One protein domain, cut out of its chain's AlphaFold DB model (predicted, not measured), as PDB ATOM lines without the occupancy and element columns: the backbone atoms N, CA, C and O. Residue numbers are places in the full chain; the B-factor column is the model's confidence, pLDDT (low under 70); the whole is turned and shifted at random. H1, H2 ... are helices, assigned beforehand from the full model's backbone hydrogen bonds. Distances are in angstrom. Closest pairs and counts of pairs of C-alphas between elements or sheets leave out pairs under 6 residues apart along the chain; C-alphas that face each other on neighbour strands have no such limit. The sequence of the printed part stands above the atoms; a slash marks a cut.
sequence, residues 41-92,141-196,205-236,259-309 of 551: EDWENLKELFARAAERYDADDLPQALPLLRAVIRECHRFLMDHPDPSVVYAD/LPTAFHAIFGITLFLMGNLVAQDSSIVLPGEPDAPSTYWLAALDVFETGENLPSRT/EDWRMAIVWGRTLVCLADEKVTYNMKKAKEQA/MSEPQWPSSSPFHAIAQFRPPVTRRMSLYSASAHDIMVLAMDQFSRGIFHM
ATOM      1  N   GLU A  41     -30.257 -23.732 -22.927       94.69
ATOM      2  CA  GLU A  41     -30.018 -22.292 -23.085       94.69
ATOM      3  C   GLU A  41     -29.571 -21.684 -21.753       94.69
ATOM      4  O   GLU A  41     -28.610 -20.916 -21.710       94.69
ATOM      5  N   ASP A  42     -30.192 -22.107 -20.652       96.12
ATOM      6  CA  ASP A  42     -29.754 -21.731 -19.308       96.12
ATOM      7  C   ASP A  42     -28.310 -22.172 -19.020       96.12
ATOM      8  O   ASP A  42     -27.562 -21.455 -18.353       96.12
ATOM      9  N   TRP A  43     -27.892 -23.327 -19.545       95.50
ATOM     10  CA  TRP A  43     -26.520 -23.814 -19.397       95.50
ATOM     11  C   TRP A  43     -25.509 -22.929 -20.142       95.50
ATOM     12  O   TRP A  43     -24.473 -22.564 -19.582       95.50
ATOM     13  N   GLU A  44     -25.814 -22.523 -21.377       94.88
ATOM     14  CA  GLU A  44     -24.983 -21.563 -22.118       94.88
ATOM     15  C   GLU A  44     -24.894 -20.212 -21.393       94.88
ATOM     16  O   GLU A  44     -23.800 -19.663 -21.238       94.88
ATOM     17  N   ASN A  45     -26.021 -19.722 -20.864       96.19
ATOM     18  CA  ASN A  45     -26.072 -18.485 -20.085       96.19
ATOM     19  C   ASN A  45     -25.228 -18.576 -18.802       96.19
ATOM     20  O   ASN A  45     -24.539 -17.618 -18.448       96.19
ATOM     21  N   LEU A  46     -25.245 -19.724 -18.113       97.12
ATOM     22  CA  LEU A  46     -24.426 -19.966 -16.924       97.12
ATOM     23  C   LEU A  46     -22.927 -19.905 -17.246       97.12
ATOM     24  O   LEU A  46     -22.170 -19.273 -16.507       97.12
ATOM     25  N   LYS A  47     -22.492 -20.504 -18.361       95.69
ATOM     26  CA  LYS A  47     -21.091 -20.433 -18.809       95.69
ATOM     27  C   LYS A  47     -20.658 -19.004 -19.120       95.69
ATOM     28  O   LYS A  47     -19.584 -18.591 -18.689       95.69
ATOM     29  N   GLU A  48     -21.486 -18.241 -19.832       95.44
ATOM     30  CA  GLU A  48     -21.201 -16.836 -20.138       95.44
ATOM     31  C   GLU A  48     -21.125 -15.985 -18.865       95.44
ATOM     32  O   GLU A  48     -20.216 -15.166 -18.708       95.44
ATOM     33  N   LEU A  49     -22.049 -16.211 -17.928       97.50
ATOM     34  CA  LEU A  49     -22.057 -15.536 -16.637       97.50
ATOM     35  C   LEU A  49     -20.790 -15.845 -15.828       97.50
ATOM     36  O   LEU A  49     -20.172 -14.923 -15.297       97.50
ATOM     37  N   PHE A  50     -20.382 -17.116 -15.769       97.25
ATOM     38  CA  PHE A  50     -19.153 -17.532 -15.097       97.25
ATOM     39  C   PHE A  50     -17.906 -16.943 -15.755       97.25
ATOM     40  O   PHE A  50     -17.062 -16.394 -15.055       97.25
ATOM     41  N   ALA A  51     -17.804 -16.991 -17.086       94.75
ATOM     42  CA  ALA A  51     -16.661 -16.437 -17.807       94.75
ATOM     43  C   ALA A  51     -16.480 -14.939 -17.516       94.75
ATOM     44  O   ALA A  51     -15.371 -14.504 -17.220       94.75
ATOM     45  N   ARG A  52     -17.578 -14.170 -17.502       96.38
ATOM     46  CA  ARG A  52     -17.559 -12.752 -17.105       96.38
ATOM     47  C   ARG A  52     -17.151 -12.559 -15.647       96.38
ATOM     48  O   ARG A  52     -16.410 -11.628 -15.349       96.38
ATOM     49  N   ALA A  53     -17.647 -13.397 -14.738       96.81
ATOM     50  CA  ALA A  53     -17.292 -13.320 -13.324       96.81
ATOM     51  C   ALA A  53     -15.789 -13.570 -13.109       96.81
ATOM     52  O   ALA A  53     -15.133 -12.798 -12.414       96.81
ATOM     53  N   ALA A  54     -15.253 -14.614 -13.744       95.38
ATOM     54  CA  ALA A  54     -13.847 -14.991 -13.671       95.38
ATOM     55  C   ALA A  54     -12.930 -13.941 -14.319       95.38
ATOM     56  O   ALA A  54     -11.931 -13.572 -13.721       95.38
ATOM     57  N   GLU A  55     -13.306 -13.374 -15.472       94.88
ATOM     58  CA  GLU A  55     -12.557 -12.279 -16.107       94.88
ATOM     59  C   GLU A  55     -12.432 -11.058 -15.185       94.88
ATOM     60  O   GLU A  55     -11.357 -10.476 -15.056       94.88
ATOM     61  N   ARG A  56     -13.525 -10.680 -14.507       96.81
ATOM     62  CA  ARG A  56     -13.518  -9.563 -13.549       96.81
ATOM     63  C   ARG A  56     -12.689  -9.870 -12.311       96.81
ATOM     64  O   ARG A  56     -12.011  -8.978 -11.816       96.81
ATOM     65  N   TYR A  57     -12.736 -11.111 -11.830       96.12
ATOM     66  CA  TYR A  57     -11.903 -11.560 -10.718       96.12
ATOM     67  C   TYR A  57     -10.412 -11.496 -11.087       96.12
ATOM     68  O   TYR A  57      -9.624 -10.919 -10.349       96.12
ATOM     69  N   ASP A  58     -10.033 -12.015 -12.258       93.25
ATOM     70  CA  ASP A  58      -8.645 -12.018 -12.739       93.25
ATOM     71  C   ASP A  58      -8.102 -10.610 -13.023       93.25
ATOM     72  O   ASP A  58      -6.892 -10.389 -12.952       93.25
ATOM     73  N   ALA A  59      -8.986  -9.665 -13.351       94.75
ATOM     74  CA  ALA A  59      -8.668  -8.250 -13.527       94.75
ATOM     75  C   ALA A  59      -8.611  -7.459 -12.204       94.75
ATOM     76  O   ALA A  59      -8.465  -6.237 -12.252       94.75
ATOM     77  N   ASP A  60      -8.757  -8.130 -11.055       95.81
ATOM     78  CA  ASP A  60      -8.812  -7.529  -9.715       95.81
ATOM     79  C   ASP A  60      -9.941  -6.479  -9.553       95.81
ATOM     80  O   ASP A  60      -9.884  -5.545  -8.756       95.81
ATOM     81  N   ASP A  61     -11.024  -6.626 -10.327       97.38
ATOM     82  CA  ASP A  61     -12.212  -5.759 -10.322       97.38
ATOM     83  C   ASP A  61     -13.273  -6.332  -9.368       97.38
ATOM     84  O   ASP A  61     -14.382  -6.720  -9.761       97.38
ATOM     85  N   LEU A  62     -12.907  -6.428  -8.083       97.25
ATOM     86  CA  LEU A  62     -13.716  -7.071  -7.037       97.25
ATOM     87  C   LEU A  62     -15.161  -6.541  -6.942       97.25
ATOM     88  O   LEU A  62     -16.079  -7.364  -6.819       97.25
ATOM     89  N   PRO A  63     -15.427  -5.218  -7.057       97.81
ATOM     90  CA  PRO A  63     -16.791  -4.688  -7.018       97.81
ATOM     91  C   PRO A  63     -17.700  -5.236  -8.126       97.81
ATOM     92  O   PRO A  63     -18.911  -5.349  -7.922       97.81
ATOM     93  N   GLN A  64     -17.140  -5.589  -9.289       98.12
ATOM     94  CA  GLN A  64     -17.887  -6.188 -10.398       98.12
ATOM     95  C   GLN A  64     -17.889  -7.717 -10.345       98.12
ATOM     96  O   GLN A  64     -18.910  -8.332 -10.658       98.12
ATOM     97  N   ALA A  65     -16.787  -8.343  -9.924       97.94
ATOM     98  CA  ALA A  65     -16.675  -9.797  -9.829       97.94
ATOM     99  C   ALA A  65     -17.651 -10.381  -8.795       97.94
ATOM    100  O   ALA A  65     -18.392 -11.322  -9.085       97.94
ATOM    101  N   LEU A  66     -17.710  -9.788  -7.601       98.25
ATOM    102  CA  LEU A  66     -18.489 -10.289  -6.468       98.25
ATOM    103  C   LEU A  66     -19.994 -10.505  -6.766       98.25
ATOM    104  O   LEU A  66     -20.503 -11.602  -6.505       98.25
ATOM    105  N   PRO A  67     -20.756  -9.531  -7.312       98.44
ATOM    106  CA  PRO A  67     -22.165  -9.754  -7.640       98.44
ATOM    107  C   PRO A  67     -22.369 -10.805  -8.741       98.44
ATOM    108  O   PRO A  67     -23.387 -11.505  -8.713       98.44
ATOM    109  N   LEU A  68     -21.419 -10.944  -9.675       98.50
ATOM    110  CA  LEU A  68     -21.461 -11.961 -10.727       98.50
ATOM    111  C   LEU A  68     -21.219 -13.361 -10.152       98.50
ATOM    112  O   LEU A  68     -22.013 -14.255 -10.424       98.50
ATOM    113  N   LEU A  69     -20.217 -13.544  -9.284       98.56
ATOM    114  CA  LEU A  69     -19.959 -14.820  -8.599       98.56
ATOM    115  C   LEU A  69     -21.180 -15.279  -7.790       98.56
ATOM    116  O   LEU A  69     -21.613 -16.426  -7.898       98.56
ATOM    117  N   ARG A  70     -21.827 -14.366  -7.053       98.38
ATOM    118  CA  ARG A  70     -23.093 -14.669  -6.363       98.38
ATOM    119  C   ARG A  70     -24.212 -15.063  -7.326       98.38
ATOM    120  O   ARG A  70     -25.040 -15.907  -6.988       98.38
ATOM    121  N   ALA A  71     -24.282 -14.438  -8.502       98.50
ATOM    122  CA  ALA A  71     -25.260 -14.802  -9.522       98.50
ATOM    123  C   ALA A  71     -25.000 -16.211 -10.074       98.50
ATOM    124  O   ALA A  71     -25.952 -16.980 -10.181       98.50
ATOM    125  N   VAL A  72     -23.736 -16.576 -10.313       98.62
ATOM    126  CA  VAL A  72     -23.338 -17.939 -10.700       98.62
ATOM    127  C   VAL A  72     -23.750 -18.949  -9.625       98.62
ATOM    128  O   VAL A  72     -24.423 -19.920  -9.948       98.62
ATOM    129  N   ILE A  73     -23.457 -18.698  -8.340       98.56
ATOM    130  CA  ILE A  73     -23.854 -19.594  -7.231       98.56
ATOM    131  C   ILE A  73     -25.375 -19.802  -7.194       98.56
ATOM    132  O   ILE A  73     -25.844 -20.929  -7.030       98.56
ATOM    133  N   ARG A  74     -26.162 -18.726  -7.347       98.12
ATOM    134  CA  ARG A  74     -27.633 -18.816  -7.375       98.12
ATOM    135  C   ARG A  74     -28.132 -19.649  -8.550       98.12
ATOM    136  O   ARG A  74     -29.074 -20.420  -8.381       98.12
ATOM    137  N   GLU A  75     -27.508 -19.503  -9.709       98.19
ATOM    138  CA  GLU A  75     -27.884 -20.249 -10.903       98.19
ATOM    139  C   GLU A  75     -27.490 -21.728 -10.785       98.19
ATOM    140  O   GLU A  75     -28.324 -22.599 -11.015       98.19
ATOM    141  N   CYS A  76     -26.290 -22.041 -10.287       98.25
ATOM    142  CA  CYS A  76     -25.887 -23.412  -9.965       98.25
ATOM    143  C   CYS A  76     -26.840 -24.072  -8.957       98.25
ATOM    144  O   CYS A  76     -27.231 -25.226  -9.130       98.25
ATOM    145  N   HIS A  77     -27.271 -23.337  -7.929       97.56
ATOM    146  CA  HIS A  77     -28.273 -23.828  -6.986       97.56
ATOM    147  C   HIS A  77     -29.600 -24.158  -7.679       97.56
ATOM    148  O   HIS A  77     -30.160 -25.223  -7.433       97.56
ATOM    149  N   ARG A  78     -30.082 -23.297  -8.584       97.00
ATOM    150  CA  ARG A  78     -31.295 -23.562  -9.371       97.00
ATOM    151  C   ARG A  78     -31.164 -24.843 -10.200       97.00
ATOM    152  O   ARG A  78     -32.073 -25.667 -10.174       97.00
ATOM    153  N   PHE A  79     -30.022 -25.042 -10.860       97.31
ATOM    154  CA  PHE A  79     -29.727 -26.270 -11.603       97.31
ATOM    155  C   PHE A  79     -29.798 -27.522 -10.725       97.31
ATOM    156  O   PHE A  79     -30.431 -28.490 -11.131       97.31
ATOM    157  N   LEU A  80     -29.210 -27.501  -9.522       96.12
ATOM    158  CA  LEU A  80     -29.254 -28.639  -8.591       96.12
ATOM    159  C   LEU A  80     -30.665 -28.942  -8.067       96.12
ATOM    160  O   LEU A  80     -30.973 -30.089  -7.746       96.12
ATOM    161  N   MET A  81     -31.530 -27.931  -7.979       95.44
ATOM    162  CA  MET A  81     -32.928 -28.124  -7.581       95.44
ATOM    163  C   MET A  81     -33.775 -28.741  -8.699       95.44
ATOM    164  O   MET A  81     -34.691 -29.513  -8.411       95.44
ATOM    165  N   ASP A  82     -33.474 -28.411  -9.957       95.19
ATOM    166  CA  ASP A  82     -34.182 -28.939 -11.126       95.19
ATOM    167  C   ASP A  82     -33.657 -30.327 -11.537       95.19
ATOM    168  O   ASP A  82     -34.440 -31.195 -11.936       95.19
ATOM    169  N   HIS A  83     -32.346 -30.558 -11.399       93.44
ATOM    170  CA  HIS A  83     -31.647 -31.756 -11.862       93.44
ATOM    171  C   HIS A  83     -30.688 -32.298 -10.789       93.44
ATOM    172  O   HIS A  83     -29.675 -31.661 -10.503       93.44
ATOM    173  N   PRO A  84     -30.923 -33.516 -10.265       90.38
ATOM    174  CA  PRO A  84     -29.959 -34.203  -9.400       90.38
ATOM    175  C   PRO A  84     -28.589 -34.427 -10.054       90.38
ATOM    176  O   PRO A  84     -27.572 -34.453  -9.371       90.38
ATOM    177  N   ASP A  85     -28.576 -34.602 -11.379       92.25
ATOM    178  CA  ASP A  85     -27.371 -34.667 -12.206       92.25
ATOM    179  C   ASP A  85     -27.480 -33.602 -13.308       92.25
ATOM    180  O   ASP A  85     -28.128 -33.850 -14.328       92.25
ATOM    181  N   PRO A  86     -26.868 -32.416 -13.140       94.69
ATOM    182  CA  PRO A  86     -26.922 -31.345 -14.134       94.69
ATOM    183  C   PRO A  86     -26.317 -31.717 -15.494       94.69
ATOM    184  O   PRO A  86     -26.634 -31.071 -16.495       94.69
ATOM    185  N   SER A  87     -25.487 -32.767 -15.570       92.81
ATOM    186  CA  SER A  87     -24.862 -33.180 -16.830       92.81
ATOM    187  C   SER A  87     -25.872 -33.651 -17.872       92.81
ATOM    188  O   SER A  87     -25.606 -33.533 -19.066       92.81
ATOM    189  N   VAL A  88     -27.073 -34.074 -17.461       91.19
ATOM    190  CA  VAL A  88     -28.152 -34.483 -18.378       91.19
ATOM    191  C   VAL A  88     -28.610 -33.368 -19.323       91.19
ATOM    192  O   VAL A  88     -29.229 -33.654 -20.347       91.19
ATOM    193  N   VAL A  89     -28.321 -32.106 -18.990       92.56
ATOM    194  CA  VAL A  89     -28.713 -30.940 -19.789       92.56
ATOM    195  C   VAL A  89     -27.810 -30.760 -21.014       92.56
ATOM    196  O   VAL A  89     -28.295 -30.356 -22.072       92.56
ATOM    197  N   TYR A  90     -26.515 -31.061 -20.890       90.69
ATOM    198  CA  TYR A  90     -25.498 -30.695 -21.887       90.69
ATOM    199  C   TYR A  90     -24.610 -31.852 -22.348       90.69
ATOM    200  O   TYR A  90     -24.089 -31.807 -23.464       90.69
ATOM    201  N   ALA A  91     -24.427 -32.891 -21.532       86.12
ATOM    202  CA  ALA A  91     -23.694 -34.072 -21.946       86.12
ATOM    203  C   ALA A  91     -24.558 -34.817 -22.964       86.12
ATOM    204  O   ALA A  91     -25.692 -35.204 -22.666       86.12
ATOM    205  N   ASP A  92     -24.031 -34.998 -24.179       74.00
ATOM    206  CA  ASP A  92     -24.722 -35.740 -25.228       74.00
ATOM    207  C   ASP A  92     -25.076 -37.123 -24.674       74.00
ATOM    208  O   ASP A  92     -24.217 -37.991 -24.483       74.00
ATOM    209  N   LEU A 141     -17.553 -31.984 -21.140       90.50
ATOM    210  CA  LEU A 141     -17.238 -32.947 -20.097       90.50
ATOM    211  C   LEU A 141     -18.405 -33.024 -19.106       90.50
ATOM    212  O   LEU A 141     -18.889 -31.977 -18.676       90.50
ATOM    213  N   PRO A 142     -18.819 -34.222 -18.654       92.12
ATOM    214  CA  PRO A 142     -19.865 -34.354 -17.641       92.12
ATOM    215  C   PRO A 142     -19.592 -33.537 -16.368       92.12
ATOM    216  O   PRO A 142     -20.523 -33.064 -15.724       92.12
ATOM    217  N   THR A 143     -18.319 -33.300 -16.040       93.50
ATOM    218  CA  THR A 143     -17.874 -32.514 -14.881       93.50
ATOM    219  C   THR A 143     -17.978 -30.998 -15.057       93.50
ATOM    220  O   THR A 143     -17.791 -30.293 -14.070       93.50
ATOM    221  N   ALA A 144     -18.285 -30.475 -16.250       94.50
ATOM    222  CA  ALA A 144     -18.216 -29.039 -16.544       94.50
ATOM    223  C   ALA A 144     -19.045 -28.177 -15.573       94.50
ATOM    224  O   ALA A 144     -18.565 -27.153 -15.090       94.50
ATOM    225  N   PHE A 145     -20.259 -28.616 -15.221       96.81
ATOM    226  CA  PHE A 145     -21.082 -27.939 -14.215       96.81
ATOM    227  C   PHE A 145     -20.389 -27.859 -12.849       96.81
ATOM    228  O   PHE A 145     -20.329 -26.794 -12.236       96.81
ATOM    229  N   HIS A 146     -19.845 -28.984 -12.381       96.88
ATOM    230  CA  HIS A 146     -19.191 -29.082 -11.076       96.88
ATOM    231  C   HIS A 146     -17.884 -28.287 -11.049       96.88
ATOM    232  O   HIS A 146     -17.567 -27.678 -10.030       96.88
ATOM    233  N   ALA A 147     -17.170 -28.215 -12.175       96.69
ATOM    234  CA  ALA A 147     -16.019 -27.337 -12.326       96.69
ATOM    235  C   ALA A 147     -16.426 -25.866 -12.146       96.69
ATOM    236  O   ALA A 147     -15.882 -25.199 -11.274       96.69
ATOM    237  N   ILE A 148     -17.432 -25.368 -12.880       97.62
ATOM    238  CA  ILE A 148     -17.916 -23.981 -12.739       97.62
ATOM    239  C   ILE A 148     -18.350 -23.692 -11.303       97.62
ATOM    240  O   ILE A 148     -17.941 -22.686 -10.716       97.62
ATOM    241  N   PHE A 149     -19.164 -24.573 -10.721       98.38
ATOM    242  CA  PHE A 149     -19.725 -24.327  -9.403       98.38
ATOM    243  C   PHE A 149     -18.651 -24.367  -8.308       98.38
ATOM    244  O   PHE A 149     -18.563 -23.441  -7.501       98.38
ATOM    245  N   GLY A 150     -17.786 -25.383  -8.318       98.25
ATOM    246  CA  GLY A 150     -16.702 -25.513  -7.349       98.25
ATOM    247  C   GLY A 150     -15.659 -24.401  -7.481       98.25
ATOM    248  O   GLY A 150     -15.255 -23.836  -6.468       98.25
ATOM    249  N   ILE A 151     -15.292 -23.996  -8.705       98.38
ATOM    250  CA  ILE A 151     -14.387 -22.854  -8.925       98.38
ATOM    251  C   ILE A 151     -15.016 -21.568  -8.386       98.38
ATOM    252  O   ILE A 151     -14.357 -20.811  -7.685       98.38
ATOM    253  N   THR A 152     -16.301 -21.330  -8.647       98.69
ATOM    254  CA  THR A 152     -16.995 -20.135  -8.140       98.69
ATOM    255  C   THR A 152     -17.005 -20.087  -6.609       98.69
ATOM    256  O   THR A 152     -16.776 -19.027  -6.027       98.69
ATOM    257  N   LEU A 153     -17.234 -21.227  -5.947       98.69
ATOM    258  CA  LEU A 153     -17.158 -21.336  -4.488       98.69
ATOM    259  C   LEU A 153     -15.733 -21.084  -3.977       98.69
ATOM    260  O   LEU A 153     -15.569 -20.342  -3.014       98.69
ATOM    261  N   PHE A 154     -14.712 -21.632  -4.642       98.62
ATOM    262  CA  PHE A 154     -13.309 -21.357  -4.324       98.62
ATOM    263  C   PHE A 154     -12.981 -19.859  -4.412       98.62
ATOM    264  O   PHE A 154     -12.463 -19.293  -3.451       98.62
ATOM    265  N   LEU A 155     -13.351 -19.200  -5.517       98.44
ATOM    266  CA  LEU A 155     -13.138 -17.761  -5.704       98.44
ATOM    267  C   LEU A 155     -13.857 -16.942  -4.626       98.44
ATOM    268  O   LEU A 155     -13.268 -16.026  -4.058       98.44
ATOM    269  N   MET A 156     -15.102 -17.294  -4.293       98.62
ATOM    270  CA  MET A 156     -15.844 -16.634  -3.215       98.62
ATOM    271  C   MET A 156     -15.156 -16.818  -1.853       98.62
ATOM    272  O   MET A 156     -15.041 -15.855  -1.101       98.62
ATOM    273  N   GLY A 157     -14.646 -18.018  -1.555       98.31
ATOM    274  CA  GLY A 157     -13.870 -18.279  -0.341       98.31
ATOM    275  C   GLY A 157     -12.615 -17.411  -0.247       98.31
ATOM    276  O   GLY A 157     -12.339 -16.858   0.813       98.31
ATOM    277  N   ASN A 158     -11.909 -17.202  -1.363       98.44
ATOM    278  CA  ASN A 158     -10.738 -16.324  -1.401       98.44
ATOM    279  C   ASN A 158     -11.099 -14.860  -1.128       98.44
ATOM    280  O   ASN A 158     -10.393 -14.197  -0.374       98.44
ATOM    281  N   LEU A 159     -12.212 -14.362  -1.681       98.25
ATOM    282  CA  LEU A 159     -12.674 -12.999  -1.397       98.25
ATOM    283  C   LEU A 159     -13.026 -12.820   0.084       98.25
ATOM    284  O   LEU A 159     -12.643 -11.823   0.684       98.25
ATOM    285  N   VAL A 160     -13.706 -13.798   0.688       98.06
ATOM    286  CA  VAL A 160     -14.058 -13.763   2.117       98.06
ATOM    287  C   VAL A 160     -12.815 -13.851   3.008       98.06
ATOM    288  O   VAL A 160     -12.772 -13.217   4.060       98.06
ATOM    289  N   ALA A 161     -11.791 -14.604   2.593       97.12
ATOM    290  CA  ALA A 161     -10.515 -14.673   3.302       97.12
ATOM    291  C   ALA A 161      -9.754 -13.335   3.272       97.12
ATOM    292  O   ALA A 161      -9.090 -12.995   4.248       97.12
ATOM    293  N   GLN A 162      -9.858 -12.583   2.169       97.31
ATOM    294  CA  GLN A 162      -9.260 -11.251   2.034       97.31
ATOM    295  C   GLN A 162     -10.031 -10.188   2.827       97.31
ATOM    296  O   GLN A 162      -9.424  -9.381   3.528       97.31
ATOM    297  N   ASP A 163     -11.361 -10.187   2.722       97.81
ATOM    298  CA  ASP A 163     -12.239  -9.240   3.406       97.81
ATOM    299  C   ASP A 163     -13.561  -9.913   3.804       97.81
ATOM    300  O   ASP A 163     -14.462 -10.112   2.988       97.81
ATOM    301  N   SER A 164     -13.713 -10.221   5.093       97.25
ATOM    302  CA  SER A 164     -14.932 -10.839   5.626       97.25
ATOM    303  C   SER A 164     -16.134  -9.888   5.661       97.25
ATOM    304  O   SER A 164     -17.272 -10.342   5.799       97.25
ATOM    305  N   SER A 165     -15.930  -8.576   5.495       97.56
ATOM    306  CA  SER A 165     -17.015  -7.588   5.517       97.56
ATOM    307  C   SER A 165     -17.910  -7.638   4.276       97.56
ATOM    308  O   SER A 165     -19.037  -7.137   4.300       97.56
ATOM    309  N   ILE A 166     -17.450  -8.290   3.202       97.44
ATOM    310  CA  ILE A 166     -18.213  -8.427   1.957       97.44
ATOM    311  C   ILE A 166     -19.404  -9.383   2.087       97.44
ATOM    312  O   ILE A 166     -20.263  -9.399   1.200       97.44
ATOM    313  N   VAL A 167     -19.434 -10.211   3.133       97.75
ATOM    314  CA  VAL A 167     -20.411 -11.285   3.359       97.75
ATOM    315  C   VAL A 167     -21.791 -10.695   3.659       97.75
ATOM    316  O   VAL A 167     -21.947  -9.815   4.506       97.75
ATOM    317  N   LEU A 168     -22.822 -11.174   2.957       97.12
ATOM    318  CA  LEU A 168     -24.199 -10.727   3.185       97.12
ATOM    319  C   LEU A 168     -24.861 -11.492   4.344       97.12
ATOM    320  O   LEU A 168     -24.483 -12.625   4.639       97.12
ATOM    321  N   PRO A 169     -25.914 -10.940   4.978       96.31
ATOM    322  CA  PRO A 169     -26.655 -11.658   6.011       96.31
ATOM    323  C   PRO A 169     -27.166 -13.023   5.525       96.31
ATOM    324  O   PRO A 169     -27.919 -13.105   4.553       96.31
ATOM    325  N   GLY A 170     -26.780 -14.089   6.231       93.25
ATOM    326  CA  GLY A 170     -27.143 -15.473   5.906       93.25
ATOM    327  C   GLY A 170     -26.161 -16.197   4.979       93.25
ATOM    328  O   GLY A 170     -26.317 -17.401   4.776       93.25
ATOM    329  N   GLU A 171     -25.157 -15.502   4.442       96.38
ATOM    330  CA  GLU A 171     -23.987 -16.132   3.830       96.38
ATOM    331  C   GLU A 171     -22.995 -16.583   4.927       96.38
ATOM    332  O   GLU A 171     -22.970 -15.982   6.006       96.38
ATOM    333  N   PRO A 172     -22.200 -17.647   4.698       96.12
ATOM    334  CA  PRO A 172     -21.111 -18.004   5.601       96.12
ATOM    335  C   PRO A 172     -20.072 -16.883   5.698       96.12
ATOM    336  O   PRO A 172     -19.670 -16.320   4.686       96.12
ATOM    337  N   ASP A 173     -19.604 -16.601   6.907       96.06
ATOM    338  CA  ASP A 173     -18.549 -15.623   7.190       96.06
ATOM    339  C   ASP A 173     -17.141 -16.235   7.200       96.06
ATOM    340  O   ASP A 173     -16.152 -15.529   7.017       96.06
ATOM    341  N   ALA A 174     -17.040 -17.554   7.380       95.81
ATOM    342  CA  ALA A 174     -15.778 -18.281   7.339       95.81
ATOM    343  C   ALA A 174     -15.419 -18.727   5.903       95.81
ATOM    344  O   ALA A 174     -16.203 -19.467   5.287       95.81
ATOM    345  N   PRO A 175     -14.222 -18.382   5.382       97.31
ATOM    346  CA  PRO A 175     -13.798 -18.750   4.026       97.31
ATOM    347  C   PRO A 175     -13.721 -20.269   3.827       97.31
ATOM    348  O   PRO A 175     -14.167 -20.791   2.802       97.31
ATOM    349  N   SER A 176     -13.291 -21.007   4.852       96.19
ATOM    350  CA  SER A 176     -13.277 -22.469   4.857       96.19
ATOM    351  C   SER A 176     -14.626 -23.120   4.589       96.19
ATOM    352  O   SER A 176     -14.665 -24.217   4.031       96.19
ATOM    353  N   THR A 177     -15.743 -22.463   4.908       95.88
ATOM    354  CA  THR A 177     -17.073 -22.994   4.573       95.88
ATOM    355  C   THR A 177     -17.272 -23.068   3.059       95.88
ATOM    356  O   THR A 177     -17.823 -24.048   2.556       95.88
ATOM    357  N   TYR A 178     -16.786 -22.067   2.321       97.62
ATOM    358  CA  TYR A 178     -16.827 -22.054   0.861       97.62
ATOM    359  C   TYR A 178     -15.855 -23.066   0.259       97.62
ATOM    360  O   TYR A 178     -16.239 -23.803  -0.647       97.62
ATOM    361  N   TRP A 179     -14.633 -23.165   0.788       97.81
ATOM    362  CA  TRP A 179     -13.643 -24.137   0.315       97.81
ATOM    363  C   TRP A 179     -14.099 -25.584   0.538       97.81
ATOM    364  O   TRP A 179     -14.054 -26.393  -0.384       97.81
ATOM    365  N   LEU A 180     -14.639 -25.914   1.716       95.75
ATOM    366  CA  LEU A 180     -15.209 -27.240   1.988       95.75
ATOM    367  C   LEU A 180     -16.441 -27.533   1.120       95.75
ATOM    368  O   LEU A 180     -16.685 -28.685   0.764       95.75
ATOM    369  N   ALA A 181     -17.239 -26.521   0.774       96.38
ATOM    370  CA  ALA A 181     -18.340 -26.679  -0.173       96.38
ATOM    371  C   ALA A 181     -17.833 -26.907  -1.608       96.38
ATOM    372  O   ALA A 181     -18.397 -27.732  -2.321       96.38
ATOM    373  N   ALA A 182     -16.752 -26.236  -2.017       97.69
ATOM    374  CA  ALA A 182     -16.107 -26.466  -3.307       97.69
ATOM    375  C   ALA A 182     -15.588 -27.908  -3.427       97.69
ATOM    376  O   ALA A 182     -15.853 -28.559  -4.435       97.69
ATOM    377  N   LEU A 183     -14.935 -28.436  -2.382       96.81
ATOM    378  CA  LEU A 183     -14.488 -29.834  -2.348       96.81
ATOM    379  C   LEU A 183     -15.651 -30.820  -2.504       96.81
ATOM    380  O   LEU A 183     -15.563 -31.722  -3.332       96.81
ATOM    381  N   ASP A 184     -16.758 -30.621  -1.781       95.75
ATOM    382  CA  ASP A 184     -17.951 -31.471  -1.914       95.75
ATOM    383  C   ASP A 184     -18.499 -31.456  -3.356       95.75
ATOM    384  O   ASP A 184     -18.901 -32.493  -3.889       95.75
ATOM    385  N   VAL A 185     -18.501 -30.289  -4.010       96.50
ATOM    386  CA  VAL A 185     -18.940 -30.145  -5.406       96.50
ATOM    387  C   VAL A 185     -17.991 -30.869  -6.364       96.50
ATOM    388  O   VAL A 185     -18.461 -31.593  -7.243       96.50
ATOM    389  N   PHE A 186     -16.674 -30.730  -6.196       96.62
ATOM    390  CA  PHE A 186     -15.707 -31.436  -7.039       96.62
ATOM    391  C   PHE A 186     -15.788 -32.959  -6.858       96.62
ATOM    392  O   PHE A 186     -15.818 -33.694  -7.848       96.62
ATOM    393  N   GLU A 187     -15.923 -33.436  -5.615       95.06
ATOM    394  CA  GLU A 187     -16.137 -34.854  -5.302       95.06
ATOM    395  C   GLU A 187     -17.418 -35.385  -5.940       95.06
ATOM    396  O   GLU A 187     -17.419 -36.470  -6.520       95.06
ATOM    397  N   THR A 188     -18.506 -34.618  -5.887       94.44
ATOM    398  CA  THR A 188     -19.766 -34.992  -6.541       94.44
ATOM    399  C   THR A 188     -19.579 -35.116  -8.055       94.44
ATOM    400  O   THR A 188     -20.007 -36.106  -8.649       94.44
ATOM    401  N   GLY A 189     -18.856 -34.173  -8.669       93.81
ATOM    402  CA  GLY A 189     -18.527 -34.197 -10.095       93.81
ATOM    403  C   GLY A 189     -17.692 -35.413 -10.511       93.81
ATOM    404  O   GLY A 189     -17.951 -36.025 -11.550       93.81
ATOM    405  N   GLU A 190     -16.705 -35.807  -9.705       91.62
ATOM    406  CA  GLU A 190     -15.909 -37.014  -9.963       91.62
ATOM    407  C   GLU A 190     -16.715 -38.307  -9.860       91.62
ATOM    408  O   GLU A 190     -16.479 -39.235 -10.635       91.62
ATOM    409  N   ASN A 191     -17.684 -38.350  -8.948       91.12
ATOM    410  CA  ASN A 191     -18.503 -39.529  -8.682       91.12
ATOM    411  C   ASN A 191     -19.776 -39.603  -9.547       91.12
ATOM    412  O   ASN A 191     -20.663 -40.413  -9.264       91.12
ATOM    413  N   LEU A 192     -19.886 -38.789 -10.605       87.69
ATOM    414  CA  LEU A 192     -21.050 -38.805 -11.490       87.69
ATOM    415  C   LEU A 192     -21.261 -40.191 -12.141       87.69
ATOM    416  O   LEU A 192     -20.312 -40.764 -12.692       87.69
ATOM    417  N   PRO A 193     -22.509 -40.710 -12.187       79.62
ATOM    418  CA  PRO A 193     -22.808 -42.025 -12.769       79.62
ATOM    419  C   PRO A 193     -22.360 -42.184 -14.227       79.62
ATOM    420  O   PRO A 193     -21.981 -43.274 -14.667       79.62
ATOM    421  N   SER A 194     -22.386 -41.084 -14.987       70.25
ATOM    422  CA  SER A 194     -21.923 -41.026 -16.374       70.25
ATOM    423  C   SER A 194     -20.452 -41.438 -16.513       70.25
ATOM    424  O   SER A 194     -20.105 -42.089 -17.500       70.25
ATOM    425  N   ARG A 195     -19.612 -41.180 -15.501       70.25
ATOM    426  CA  ARG A 195     -18.198 -41.592 -15.463       70.25
ATOM    427  C   ARG A 195     -18.003 -43.012 -14.938       70.25
ATOM    428  O   ARG A 195     -17.168 -43.747 -15.457       70.25
ATOM    429  N   THR A 196     -18.789 -43.440 -13.951       70.19
ATOM    430  CA  THR A 196     -18.608 -44.759 -13.314       70.19
ATOM    431  C   THR A 196     -19.126 -45.929 -14.156       70.19
ATOM    432  O   THR A 196     -18.844 -47.083 -13.845       70.19
ATOM    433  N   GLU A 205      -9.813 -35.748 -18.590       87.12
ATOM    434  CA  GLU A 205      -9.979 -35.138 -17.283       87.12
ATOM    435  C   GLU A 205     -10.063 -33.611 -17.416       87.12
ATOM    436  O   GLU A 205      -9.321 -32.999 -18.189       87.12
ATOM    437  N   ASP A 206     -10.960 -32.981 -16.652       91.50
ATOM    438  CA  ASP A 206     -10.998 -31.523 -16.569       91.50
ATOM    439  C   ASP A 206      -9.850 -31.025 -15.686       91.50
ATOM    440  O   ASP A 206      -9.971 -30.913 -14.462       91.50
ATOM    441  N   TRP A 207      -8.719 -30.723 -16.323       94.12
ATOM    442  CA  TRP A 207      -7.530 -30.233 -15.635       94.12
ATOM    443  C   TRP A 207      -7.807 -28.979 -14.793       94.12
ATOM    444  O   TRP A 207      -7.168 -28.806 -13.760       94.12
ATOM    445  N   ARG A 208      -8.766 -28.117 -15.180       94.56
ATOM    446  CA  ARG A 208      -9.093 -26.897 -14.415       94.56
ATOM    447  C   ARG A 208      -9.696 -27.252 -13.070       94.56
ATOM    448  O   ARG A 208      -9.312 -26.677 -12.056       94.56
ATOM    449  N   MET A 209     -10.609 -28.221 -13.075       95.44
ATOM    450  CA  MET A 209     -11.214 -28.741 -11.856       95.44
ATOM    451  C   MET A 209     -10.138 -29.326 -10.937       95.44
ATOM    452  O   MET A 209     -10.101 -28.966  -9.768       95.44
ATOM    453  N   ALA A 210      -9.224 -30.146 -11.468       96.62
ATOM    454  CA  ALA A 210      -8.138 -30.745 -10.687       96.62
ATOM    455  C   ALA A 210      -7.183 -29.692 -10.092       96.62
ATOM    456  O   ALA A 210      -6.855 -29.748  -8.908       96.62
ATOM    457  N   ILE A 211      -6.783 -28.681 -10.873       97.50
ATOM    458  CA  ILE A 211      -5.937 -27.592 -10.367       97.50
ATOM    459  C   ILE A 211      -6.644 -26.820  -9.255       97.50
ATOM    460  O   ILE A 211      -6.078 -26.661  -8.177       97.50
ATOM    461  N   VAL A 212      -7.880 -26.365  -9.472       98.12
ATOM    462  CA  VAL A 212      -8.590 -25.568  -8.460       98.12
ATOM    463  C   VAL A 212      -8.956 -26.406  -7.234       98.12
ATOM    464  O   VAL A 212      -8.929 -25.888  -6.118       98.12
ATOM    465  N   TRP A 213      -9.192 -27.709  -7.391       98.06
ATOM    466  CA  TRP A 213      -9.300 -28.638  -6.267       98.06
ATOM    467  C   TRP A 213      -8.010 -28.655  -5.442       98.06
ATOM    468  O   TRP A 213      -8.055 -28.422  -4.234       98.06
ATOM    469  N   GLY A 214      -6.854 -28.851  -6.083       98.31
ATOM    470  CA  GLY A 214      -5.553 -28.787  -5.415       98.31
ATOM    471  C   GLY A 214      -5.347 -27.466  -4.667       98.31
ATOM    472  O   GLY A 214      -5.020 -27.477  -3.483       98.31
ATOM    473  N   ARG A 215      -5.642 -26.324  -5.304       98.56
ATOM    474  CA  ARG A 215      -5.535 -24.990  -4.679       98.56
ATOM    475  C   ARG A 215      -6.477 -24.826  -3.486       98.56
ATOM    476  O   ARG A 215      -6.074 -24.317  -2.447       98.56
ATOM    477  N   THR A 216      -7.702 -25.343  -3.586       98.56
ATOM    478  CA  THR A 216      -8.670 -25.354  -2.475       98.56
ATOM    479  C   THR A 216      -8.121 -26.121  -1.265       98.56
ATOM    480  O   THR A 216      -8.279 -25.682  -0.126       98.56
ATOM    481  N   LEU A 217      -7.440 -27.250  -1.494       98.19
ATOM    482  CA  LEU A 217      -6.776 -28.010  -0.431       98.19
ATOM    483  C   LEU A 217      -5.597 -27.232   0.174       98.19
ATOM    484  O   LEU A 217      -5.441 -27.242   1.393       98.19
ATOM    485  N   VAL A 218      -4.814 -26.514  -0.637       98.44
ATOM    486  CA  VAL A 218      -3.733 -25.645  -0.137       98.44
ATOM    487  C   VAL A 218      -4.285 -24.529   0.755       98.44
ATOM    488  O   VAL A 218      -3.762 -24.346   1.849       98.44
ATOM    489  N   CYS A 219      -5.386 -23.863   0.383       98.31
ATOM    490  CA  CYS A 219      -6.039 -22.861   1.239       98.31
ATOM    491  C   CYS A 219      -6.477 -23.437   2.598       98.31
ATOM    492  O   CYS A 219      -6.308 -22.801   3.638       98.31
ATOM    493  N   LEU A 220      -6.992 -24.671   2.623       97.44
ATOM    494  CA  LEU A 220      -7.342 -25.344   3.878       97.44
ATOM    495  C   LEU A 220      -6.101 -25.719   4.704       97.44
ATOM    496  O   LEU A 220      -6.123 -25.617   5.931       97.44
ATOM    497  N   ALA A 221      -5.009 -26.146   4.063       97.19
ATOM    498  CA  ALA A 221      -3.744 -26.379   4.759       97.19
ATOM    499  C   ALA A 221      -3.208 -25.076   5.379       97.19
ATOM    500  O   ALA A 221      -2.792 -25.074   6.538       97.19
ATOM    501  N   ASP A 222      -3.303 -23.971   4.642       97.50
ATOM    502  CA  ASP A 222      -2.901 -22.628   5.057       97.50
ATOM    503  C   ASP A 222      -3.670 -22.132   6.296       97.50
ATOM    504  O   ASP A 222      -3.072 -21.718   7.297       97.50
ATOM    505  N   GLU A 223      -5.003 -22.256   6.289       96.38
ATOM    506  CA  GLU A 223      -5.848 -21.895   7.436       96.38
ATOM    507  C   GLU A 223      -5.524 -22.763   8.661       96.38
ATOM    508  O   GLU A 223      -5.490 -22.268   9.791       96.38
ATOM    509  N   LYS A 224      -5.198 -24.046   8.450       95.50
ATOM    510  CA  LYS A 224      -4.820 -24.967   9.528       95.50
ATOM    511  C   LYS A 224      -3.475 -24.604  10.159       95.50
ATOM    512  O   LYS A 224      -3.354 -24.631  11.386       95.50
ATOM    513  N   VAL A 225      -2.484 -24.226   9.350       95.81
ATOM    514  CA  VAL A 225      -1.199 -23.706   9.844       95.81
ATOM    515  C   VAL A 225      -1.415 -22.419  10.636       95.81
ATOM    516  O   VAL A 225      -0.979 -22.322  11.783       95.81
ATOM    517  N   THR A 226      -2.163 -21.471  10.073       95.50
ATOM    518  CA  THR A 226      -2.461 -20.179  10.709       95.50
ATOM    519  C   THR A 226      -3.156 -20.353  12.062       95.50
ATOM    520  O   THR A 226      -2.769 -19.730  13.053       95.50
ATOM    521  N   TYR A 227      -4.143 -21.246  12.138       95.00
ATOM    522  CA  TYR A 227      -4.831 -21.572  13.382       95.00
ATOM    523  C   TYR A 227      -3.886 -22.176  14.427       95.00
ATOM    524  O   TYR A 227      -3.891 -21.741  15.580       95.00
ATOM    525  N   ASN A 228      -3.044 -23.138  14.034       93.19
ATOM    526  CA  ASN A 228      -2.085 -23.768  14.942       93.19
ATOM    527  C   ASN A 228      -1.070 -22.759  15.493       93.19
ATOM    528  O   ASN A 228      -0.809 -22.763  16.695       93.19
ATOM    529  N   MET A 229      -0.557 -21.858  14.649       93.25
ATOM    530  CA  MET A 229       0.350 -20.787  15.075       93.25
ATOM    531  C   MET A 229      -0.321 -19.838  16.072       93.25
ATOM    532  O   MET A 229       0.255 -19.530  17.116       93.25
ATOM    533  N   LYS A 230      -1.561 -19.410  15.797       94.06
ATOM    534  CA  LYS A 230      -2.332 -18.559  16.716       94.06
ATOM    535  C   LYS A 230      -2.527 -19.238  18.072       94.06
ATOM    536  O   LYS A 230      -2.289 -18.623  19.108       94.06
ATOM    537  N   LYS A 231      -2.899 -20.518  18.068       91.44
ATOM    538  CA  LYS A 231      -3.135 -21.290  19.291       91.44
ATOM    539  C   LYS A 231      -1.850 -21.507  20.096       91.44
ATOM    540  O   LYS A 231      -1.877 -21.406  21.319       91.44
ATOM    541  N   ALA A 232      -0.726 -21.761  19.423       90.38
ATOM    542  CA  ALA A 232       0.585 -21.863  20.062       90.38
ATOM    543  C   ALA A 232       0.996 -20.536  20.725       90.38
ATOM    544  O   ALA A 232       1.477 -20.533  21.857       90.38
ATOM    545  N   LYS A 233       0.728 -19.401  20.067       92.38
ATOM    546  CA  LYS A 233       0.965 -18.068  20.634       92.38
ATOM    547  C   LYS A 233       0.105 -17.799  21.875       92.38
ATOM    548  O   LYS A 233       0.642 -17.416  22.908       92.38
ATOM    549  N   GLU A 234      -1.199 -18.069  21.809       92.62
ATOM    550  CA  GLU A 234      -2.117 -17.932  22.954       92.62
ATOM    551  C   GLU A 234      -1.675 -18.800  24.150       92.62
ATOM    552  O   GLU A 234      -1.778 -18.388  25.308       92.62
ATOM    553  N   GLN A 235      -1.135 -19.995  23.887       87.12
ATOM    554  CA  GLN A 235      -0.575 -20.875  24.916       87.12
ATOM    555  C   GLN A 235       0.719 -20.328  25.528       87.12
ATOM    556  O   GLN A 235       0.879 -20.392  26.750       87.12
ATOM    557  N   ALA A 236       1.623 -19.769  24.719       89.00
ATOM    558  CA  ALA A 236       2.850 -19.140  25.206       89.00
ATOM    559  C   ALA A 236       2.543 -17.923  26.103       89.00
ATOM    560  O   ALA A 236       3.120 -17.787  27.183       89.00
ATOM    561  N   MET A 259     -16.214 -29.612  13.075       82.38
ATOM    562  CA  MET A 259     -16.560 -31.003  12.748       82.38
ATOM    563  C   MET A 259     -18.051 -31.150  12.423       82.38
ATOM    564  O   MET A 259     -18.431 -31.945  11.566       82.38
ATOM    565  N   SER A 260     -18.905 -30.405  13.134       83.44
ATOM    566  CA  SER A 260     -20.343 -30.406  12.888       83.44
ATOM    567  C   SER A 260     -20.660 -29.521  11.697       83.44
ATOM    568  O   SER A 260     -20.308 -28.339  11.680       83.44
ATOM    569  N   GLU A 261     -21.364 -30.091  10.727       84.31
ATOM    570  CA  GLU A 261     -21.880 -29.319   9.613       84.31
ATOM    571  C   GLU A 261     -22.962 -28.335  10.086       84.31
ATOM    572  O   GLU A 261     -23.879 -28.737  10.814       84.31
ATOM    573  N   PRO A 262     -22.895 -27.061   9.665       89.06
ATOM    574  CA  PRO A 262     -23.956 -26.106   9.938       89.06
ATOM    575  C   PRO A 262     -25.283 -26.546   9.307       89.06
ATOM    576  O   PRO A 262     -25.330 -27.029   8.176       89.06
ATOM    577  N   GLN A 263     -26.391 -26.344  10.018       93.00
ATOM    578  CA  GLN A 263     -27.716 -26.587   9.452       93.00
ATOM    579  C   GLN A 263     -28.087 -25.456   8.491       93.00
ATOM    580  O   GLN A 263     -28.467 -24.364   8.910       93.00
ATOM    581  N   TRP A 264     -27.985 -25.728   7.191       94.38
ATOM    582  CA  TRP A 264     -28.339 -24.768   6.150       94.38
ATOM    583  C   TRP A 264     -29.844 -24.781   5.856       94.38
ATOM    584  O   TRP A 264     -30.431 -25.864   5.732       94.38
ATOM    585  N   PRO A 265     -30.485 -23.606   5.693       96.25
ATOM    586  CA  PRO A 265     -31.881 -23.543   5.284       96.25
ATOM    587  C   PRO A 265     -32.036 -24.110   3.871       96.25
ATOM    588  O   PRO A 265     -31.143 -23.955   3.045       96.25
ATOM    589  N   SER A 266     -33.189 -24.698   3.554       95.25
ATOM    590  CA  SER A 266     -33.430 -25.343   2.251       95.25
ATOM    591  C   SER A 266     -33.342 -24.401   1.045       95.25
ATOM    592  O   SER A 266     -33.253 -24.853  -0.087       95.25
ATOM    593  N   SER A 267     -33.398 -23.087   1.272       95.44
ATOM    594  CA  SER A 267     -33.190 -22.065   0.244       95.44
ATOM    595  C   SER A 267     -31.714 -21.737  -0.009       95.44
ATOM    596  O   SER A 267     -31.417 -20.958  -0.911       95.44
ATOM    597  N   SER A 268     -30.803 -22.253   0.814       96.44
ATOM    598  CA  SER A 268     -29.370 -21.996   0.710       96.44
ATOM    599  C   SER A 268     -28.719 -22.930  -0.315       96.44
ATOM    600  O   SER A 268     -28.976 -24.134  -0.268       96.44
ATOM    601  N   PRO A 269     -27.797 -22.433  -1.162       97.00
ATOM    602  CA  PRO A 269     -26.992 -23.292  -2.033       97.00
ATOM    603  C   PRO A 269     -26.227 -24.367  -1.245       97.00
ATOM    604  O   PRO A 269     -26.077 -25.490  -1.717       97.00
ATOM    605  N   PHE A 270     -25.802 -24.060  -0.017       96.75
ATOM    606  CA  PHE A 270     -25.075 -24.995   0.844       96.75
ATOM    607  C   PHE A 270     -25.933 -26.173   1.310       96.75
ATOM    608  O   PHE A 270     -25.402 -27.256   1.543       96.75
ATOM    609  N   HIS A 271     -27.256 -25.996   1.397       96.44
ATOM    610  CA  HIS A 271     -28.170 -27.100   1.678       96.44
ATOM    611  C   HIS A 271     -28.212 -28.090   0.512       96.44
ATOM    612  O   HIS A 271     -28.098 -29.293   0.731       96.44
ATOM    613  N   ALA A 272     -28.313 -27.587  -0.723       96.38
ATOM    614  CA  ALA A 272     -28.291 -28.428  -1.916       96.38
ATOM    615  C   ALA A 272     -26.956 -29.181  -2.044       96.38
ATOM    616  O   ALA A 272     -26.957 -30.393  -2.239       96.38
ATOM    617  N   ILE A 273     -25.818 -28.506  -1.841       95.94
ATOM    618  CA  ILE A 273     -24.494 -29.160  -1.838       95.94
ATOM    619  C   ILE A 273     -24.449 -30.285  -0.795       95.94
ATOM    620  O   ILE A 273     -24.085 -31.416  -1.118       95.94
ATOM    621  N   ALA A 274     -24.880 -30.006   0.440       94.50
ATOM    622  CA  ALA A 274     -24.899 -30.994   1.515       94.50
ATOM    623  C   ALA A 274     -25.811 -32.198   1.215       94.50
ATOM    624  O   ALA A 274     -25.530 -33.307   1.671       94.50
ATOM    625  N   GLN A 275     -26.886 -31.994   0.447       94.50
ATOM    626  CA  GLN A 275     -27.821 -33.043   0.045       94.50
ATOM    627  C   GLN A 275     -27.252 -33.964  -1.047       94.50
ATOM    628  O   GLN A 275     -27.528 -35.164  -1.019       94.50
ATOM    629  N   PHE A 276     -26.493 -33.422  -2.004       92.19
ATOM    630  CA  PHE A 276     -25.986 -34.178  -3.159       92.19
ATOM    631  C   PHE A 276     -24.596 -34.784  -2.963       92.19
ATOM    632  O   PHE A 276     -24.189 -35.637  -3.754       92.19
ATOM    633  N   ARG A 277     -23.873 -34.390  -1.913       90.31
ATOM    634  CA  ARG A 277     -22.533 -34.919  -1.651       90.31
ATOM    635  C   ARG A 277     -22.534 -36.441  -1.388       90.31
ATOM    636  O   ARG A 277     -23.496 -36.977  -0.825       90.31
ATOM    637  N   PRO A 278     -21.432 -37.147  -1.694       86.00
ATOM    638  CA  PRO A 278     -21.282 -38.563  -1.365       86.00
ATOM    639  C   PRO A 278     -21.391 -38.855   0.152       86.00
ATOM    640  O   PRO A 278     -20.937 -38.048   0.962       86.00
ATOM    641  N   PRO A 279     -21.923 -40.022   0.582       77.38
ATOM    642  CA  PRO A 279     -22.110 -40.350   2.005       77.38
ATOM    643  C   PRO A 279     -20.822 -40.415   2.839       77.38
ATOM    644  O   PRO A 279     -20.850 -40.157   4.041       77.38
ATOM    645  N   VAL A 280     -19.695 -40.782   2.220       70.94
ATOM    646  CA  VAL A 280     -18.372 -40.819   2.859       70.94
ATOM    647  C   VAL A 280     -17.613 -39.583   2.397       70.94
ATOM    648  O   VAL A 280     -16.946 -39.609   1.367       70.94
ATOM    649  N   THR A 281     -17.769 -38.480   3.124       64.62
ATOM    650  CA  THR A 281     -17.129 -37.213   2.750       64.62
ATOM    651  C   THR A 281     -15.690 -37.173   3.242       64.62
ATOM    652  O   THR A 281     -15.391 -37.578   4.373       64.62
ATOM    653  N   ARG A 282     -14.783 -36.605   2.435       78.69
ATOM    654  CA  ARG A 282     -13.411 -36.336   2.896       78.69
ATOM    655  C   ARG A 282     -13.369 -35.336   4.053       78.69
ATOM    656  O   ARG A 282     -12.366 -35.289   4.754       78.69
ATOM    657  N   ARG A 283     -14.453 -34.592   4.324       83.19
ATOM    658  CA  ARG A 283     -14.552 -33.630   5.439       83.19
ATOM    659  C   ARG A 283     -14.158 -34.225   6.791       83.19
ATOM    660  O   ARG A 283     -13.417 -33.587   7.533       83.19
ATOM    661  N   MET A 284     -14.599 -35.449   7.097       80.88
ATOM    662  CA  MET A 284     -14.216 -36.115   8.351       80.88
ATOM    663  C   MET A 284     -12.708 -36.377   8.414       80.88
ATOM    664  O   MET A 284     -12.091 -36.134   9.446       80.88
ATOM    665  N   SER A 285     -12.111 -36.815   7.303       88.88
ATOM    666  CA  SER A 285     -10.668 -37.047   7.206       88.88
ATOM    667  C   SER A 285      -9.875 -35.740   7.309       88.88
ATOM    668  O   SER A 285      -8.880 -35.690   8.028       88.88
ATOM    669  N   LEU A 286     -10.336 -34.667   6.652       92.31
ATOM    670  CA  LEU A 286      -9.688 -33.348   6.656       92.31
ATOM    671  C   LEU A 286      -9.677 -32.700   8.048       92.31
ATOM    672  O   LEU A 286      -8.703 -32.037   8.412       92.31
ATOM    673  N   TYR A 287     -10.724 -32.921   8.850       91.25
ATOM    674  CA  TYR A 287     -10.797 -32.402  10.217       91.25
ATOM    675  C   TYR A 287      -9.598 -32.865  11.062       91.25
ATOM    676  O   TYR A 287      -8.922 -32.051  11.693       91.25
ATOM    677  N   SER A 288      -9.272 -34.160  11.023       91.44
ATOM    678  CA  SER A 288      -8.154 -34.731  11.790       91.44
ATOM    679  C   SER A 288      -6.800 -34.660  11.084       91.44
ATOM    680  O   SER A 288      -5.777 -34.741  11.757       91.44
ATOM    681  N   ALA A 289      -6.769 -34.535   9.756       93.62
ATOM    682  CA  ALA A 289      -5.531 -34.611   8.980       93.62
ATOM    683  C   ALA A 289      -4.646 -33.379   9.190       93.62
ATOM    684  O   ALA A 289      -5.144 -32.262   9.293       93.62
ATOM    685  N   SER A 290      -3.331 -33.548   9.265       95.00
ATOM    686  CA  SER A 290      -2.407 -32.421   9.432       95.00
ATOM    687  C   SER A 290      -2.365 -31.524   8.179       95.00
ATOM    688  O   SER A 290      -2.801 -31.931   7.106       95.00
ATOM    689  N   ALA A 291      -1.822 -30.304   8.285       96.19
ATOM    690  CA  ALA A 291      -1.552 -29.455   7.116       96.19
ATOM    691  C   ALA A 291      -0.726 -30.204   6.051       96.19
ATOM    692  O   ALA A 291      -1.067 -30.172   4.873       96.19
ATOM    693  N   HIS A 292       0.291 -30.960   6.481       96.94
ATOM    694  CA  HIS A 292       1.088 -31.819   5.607       96.94
ATOM    695  C   HIS A 292       0.229 -32.850   4.860       96.94
ATOM    696  O   HIS A 292       0.329 -32.949   3.642       96.94
ATOM    697  N   ASP A 293      -0.649 -33.568   5.561       96.81
ATOM    698  CA  ASP A 293      -1.519 -34.578   4.943       96.81
ATOM    699  C   ASP A 293      -2.473 -33.950   3.910       96.81
ATOM    700  O   ASP A 293      -2.704 -34.516   2.841       96.81
ATOM    701  N   ILE A 294      -3.007 -32.755   4.198       97.00
ATOM    702  CA  ILE A 294      -3.846 -32.003   3.253       97.00
ATOM    703  C   ILE A 294      -3.033 -31.593   2.017       97.00
ATOM    704  O   ILE A 294      -3.523 -31.724   0.895       97.00
ATOM    705  N   MET A 295      -1.780 -31.159   2.189       98.31
ATOM    706  CA  MET A 295      -0.897 -30.839   1.064       98.31
ATOM    707  C   MET A 295      -0.561 -32.079   0.216       98.31
ATOM    708  O   MET A 295      -0.498 -31.971  -1.006       98.31
ATOM    709  N   VAL A 296      -0.429 -33.274   0.811       97.94
ATOM    710  CA  VAL A 296      -0.259 -34.532   0.051       97.94
ATOM    711  C   VAL A 296      -1.469 -34.795  -0.848       97.94
ATOM    712  O   VAL A 296      -1.304 -35.151  -2.014       97.94
ATOM    713  N   LEU A 297      -2.687 -34.561  -0.346       97.06
ATOM    714  CA  LEU A 297      -3.898 -34.641  -1.169       97.06
ATOM    715  C   LEU A 297      -3.895 -33.585  -2.283       97.06
ATOM    716  O   LEU A 297      -4.300 -33.884  -3.404       97.06
ATOM    717  N   ALA A 298      -3.426 -32.366  -1.998       98.06
ATOM    718  CA  ALA A 298      -3.311 -31.310  -3.001       98.06
ATOM    719  C   ALA A 298      -2.336 -31.696  -4.123       98.06
ATOM    720  O   ALA A 298      -2.642 -31.503  -5.297       98.06
ATOM    721  N   MET A 299      -1.198 -32.305  -3.776       97.94
ATOM    722  CA  MET A 299      -0.191 -32.768  -4.732       97.94
ATOM    723  C   MET A 299      -0.743 -33.797  -5.726       97.94
ATOM    724  O   MET A 299      -0.396 -33.735  -6.905       97.94
ATOM    725  N   ASP A 300      -1.603 -34.720  -5.288       97.00
ATOM    726  CA  ASP A 300      -2.277 -35.671  -6.185       97.00
ATOM    727  C   ASP A 300      -3.121 -34.934  -7.238       97.00
ATOM    728  O   ASP A 300      -2.983 -35.161  -8.442       97.00
ATOM    729  N   GLN A 301      -3.921 -33.962  -6.791       97.19
ATOM    730  CA  GLN A 301      -4.763 -33.150  -7.672       97.19
ATOM    731  C   GLN A 301      -3.935 -32.271  -8.617       97.19
ATOM    732  O   GLN A 301      -4.223 -32.200  -9.813       97.19
ATOM    733  N   PHE A 302      -2.852 -31.661  -8.125       97.88
ATOM    734  CA  PHE A 302      -1.924 -30.909  -8.966       97.88
ATOM    735  C   PHE A 302      -1.241 -31.793  -9.995       97.88
ATOM    736  O   PHE A 302      -1.146 -31.393 -11.147       97.88
ATOM    737  N   SER A 303      -0.808 -32.997  -9.627       96.50
ATOM    738  CA  SER A 303      -0.160 -33.919 -10.564       96.50
ATOM    739  C   SER A 303      -1.092 -34.259 -11.729       96.50
ATOM    740  O   SER A 303      -0.687 -34.167 -12.889       96.50
ATOM    741  N   ARG A 304      -2.364 -34.557 -11.429       95.00
ATOM    742  CA  ARG A 304      -3.408 -34.808 -12.435       95.00
ATOM    743  C   ARG A 304      -3.663 -33.580 -13.310       95.00
ATOM    744  O   ARG A 304      -3.615 -33.665 -14.538       95.00
ATOM    745  N   GLY A 305      -3.861 -32.417 -12.692       95.62
ATOM    746  CA  GLY A 305      -4.109 -31.170 -13.410       95.62
ATOM    747  C   GLY A 305      -2.930 -30.737 -14.287       95.62
ATOM    748  O   GLY A 305      -3.123 -30.458 -15.464       95.62
ATOM    749  N   ILE A 306      -1.700 -30.743 -13.768       95.12
ATOM    750  CA  ILE A 306      -0.472 -30.365 -14.493       95.12
ATOM    751  C   ILE A 306      -0.222 -31.303 -15.679       95.12
ATOM    752  O   ILE A 306       0.214 -30.835 -16.738       95.12
ATOM    753  N   PHE A 307      -0.509 -32.598 -15.522       93.31
ATOM    754  CA  PHE A 307      -0.372 -33.590 -16.589       93.31
ATOM    755  C   PHE A 307      -1.361 -33.353 -17.740       93.31
ATOM    756  O   PHE A 307      -0.985 -33.445 -18.906       93.31
ATOM    757  N   HIS A 308      -2.612 -33.003 -17.426       91.81
ATOM    758  CA  HIS A 308      -3.658 -32.754 -18.427       91.81
ATOM    759  C   HIS A 308      -3.741 -31.296 -18.907       91.81
ATOM    760  O   HIS A 308      -4.514 -30.964 -19.813       91.81
ATOM    761  N   MET A 309      -2.958 -30.400 -18.322       92.31
ATOM    762  CA  MET A 309      -2.958 -28.987 -18.669       92.31
ATOM    763  C   MET A 309      -2.319 -28.755 -20.063       92.31
ATOM    764  O   MET A 309      -1.292 -29.357 -20.378       92.31
TER     765      MET A 309
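Overview. This is residues 41 to 92, 141 to 196, 205 to 236 and 259 to 309 of the 551 residues of an uncharacterized protein of Trametes pubescens (UniProt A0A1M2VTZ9). What shape do these atoms make? Five helices, H1, H2, H4, H5 and H7, form an up-and-down bundle, each running against the one before it, with H4 and H5 at its core. H10 packs along H7, the short H8 packs on H2 and H5, and the far part of H7, residues 229 to 236, sticks out free. What is it made of, and how large is it? The printed part has 191 residues with ten named helices, H1 to H10 in chain order, and no named strand, and its class is all helix. It is compact, with a radius of gyration of the C-alphas of 16.5 A, yet elongated in outline, spanning 58 by 37 by 34 A.

Along the chain. Which helices come before the first cut? H1 is residues 41 to 58, 25.9 A long, with its first C-alpha at (-30.018, -22.292, -23.085). H2 is residues 62 to 82, 30.2 A long, and H3 is residues 86 to 89. Which come between the first cut and the third? H4 is residues 144 to 162, 27.2 A long, and H5 is residues 175 to 190, 23.1 A long. H6 is residues 193 to 196. H7, the longest, is residues 207 to 236, 43.6 A from first to last C-alpha, ending at (2.850, -19.140, 25.206). Which come last? H8 is residues 269 to 276 and H9 is residues 282 to 288. H10 is residues 291 to 308, 25.8 A long, and C-alpha 308 is at (-3.658, -32.754, -18.427).

Arrangement. How does the bundle begin? H1 and H2 form a helical hairpin and touch at a shallow tilt of 28 degrees, opposite ways, the closest C-alphas being those of Arg 56 and Ala 65, 4.9 A apart. H2 touches H4 at a steep tilt of 40 degrees, opposite ways, closest at the C-alphas of Leu 69 and Thr 152, 6.1 A. What surrounds H4? H4 is the hub, touching H1, H2, H3, H5 and H7, and it forms a helical hairpin with H5 at a shallow tilt of 12 degrees, the C-alphas of Gly 150 and Ala 182 being closest at 4.2 A. H3 only just touches H4, with 3 pairs of C-alphas within 8 A, closest at Pro 86 and Phe 145, 6.8 A. H5 and H7 touch opposite ways at a shallow tilt of 33 degrees, only just short of steep, closest at the C-alphas of Trp 179 and Thr 216, 5.8 A. Where are the later helices? H10 touches H7 opposite ways at a shallow tilt of 17 degrees, with the C-alphas of Gly 214 and Ala 298 closest at 4.1 A. H8 touches H2, closest at the C-alphas of His 77 and Pro 269, 5.1 A, and H5, closest at those of Val 185 and Ile 273, 6.7 A. H9 touches no helix but is near H5 and H10, while H6 meets H5 only through their link. What do the backbones show? Every O i to N i+4 pair is within hydrogen-bond range in H1, H4, H5, H7, H8 and H10, against 15 of 17 in H2 and 2 of 3 in H9; H3 and H6 are too short for such a pair.

Size, cuts and confidence. How far does it reach? The two C-alphas farthest apart, those of Asp 92 and Ala 236, are 59.8 A apart. Where is the chain cut? Residues 93 to 140, 197 to 204 and 237 to 258 are not printed, with C-alpha gaps of 9.5 A, 13.5 A and 25.9 A across the cuts. Which links are long, and where is confidence low? Of the links that are printed whole, H4 to H5 is long, with 12 residues, and the others are tight. The mean pLDDT of the printed part is 94.2, and one residue, Thr 281, is under 70.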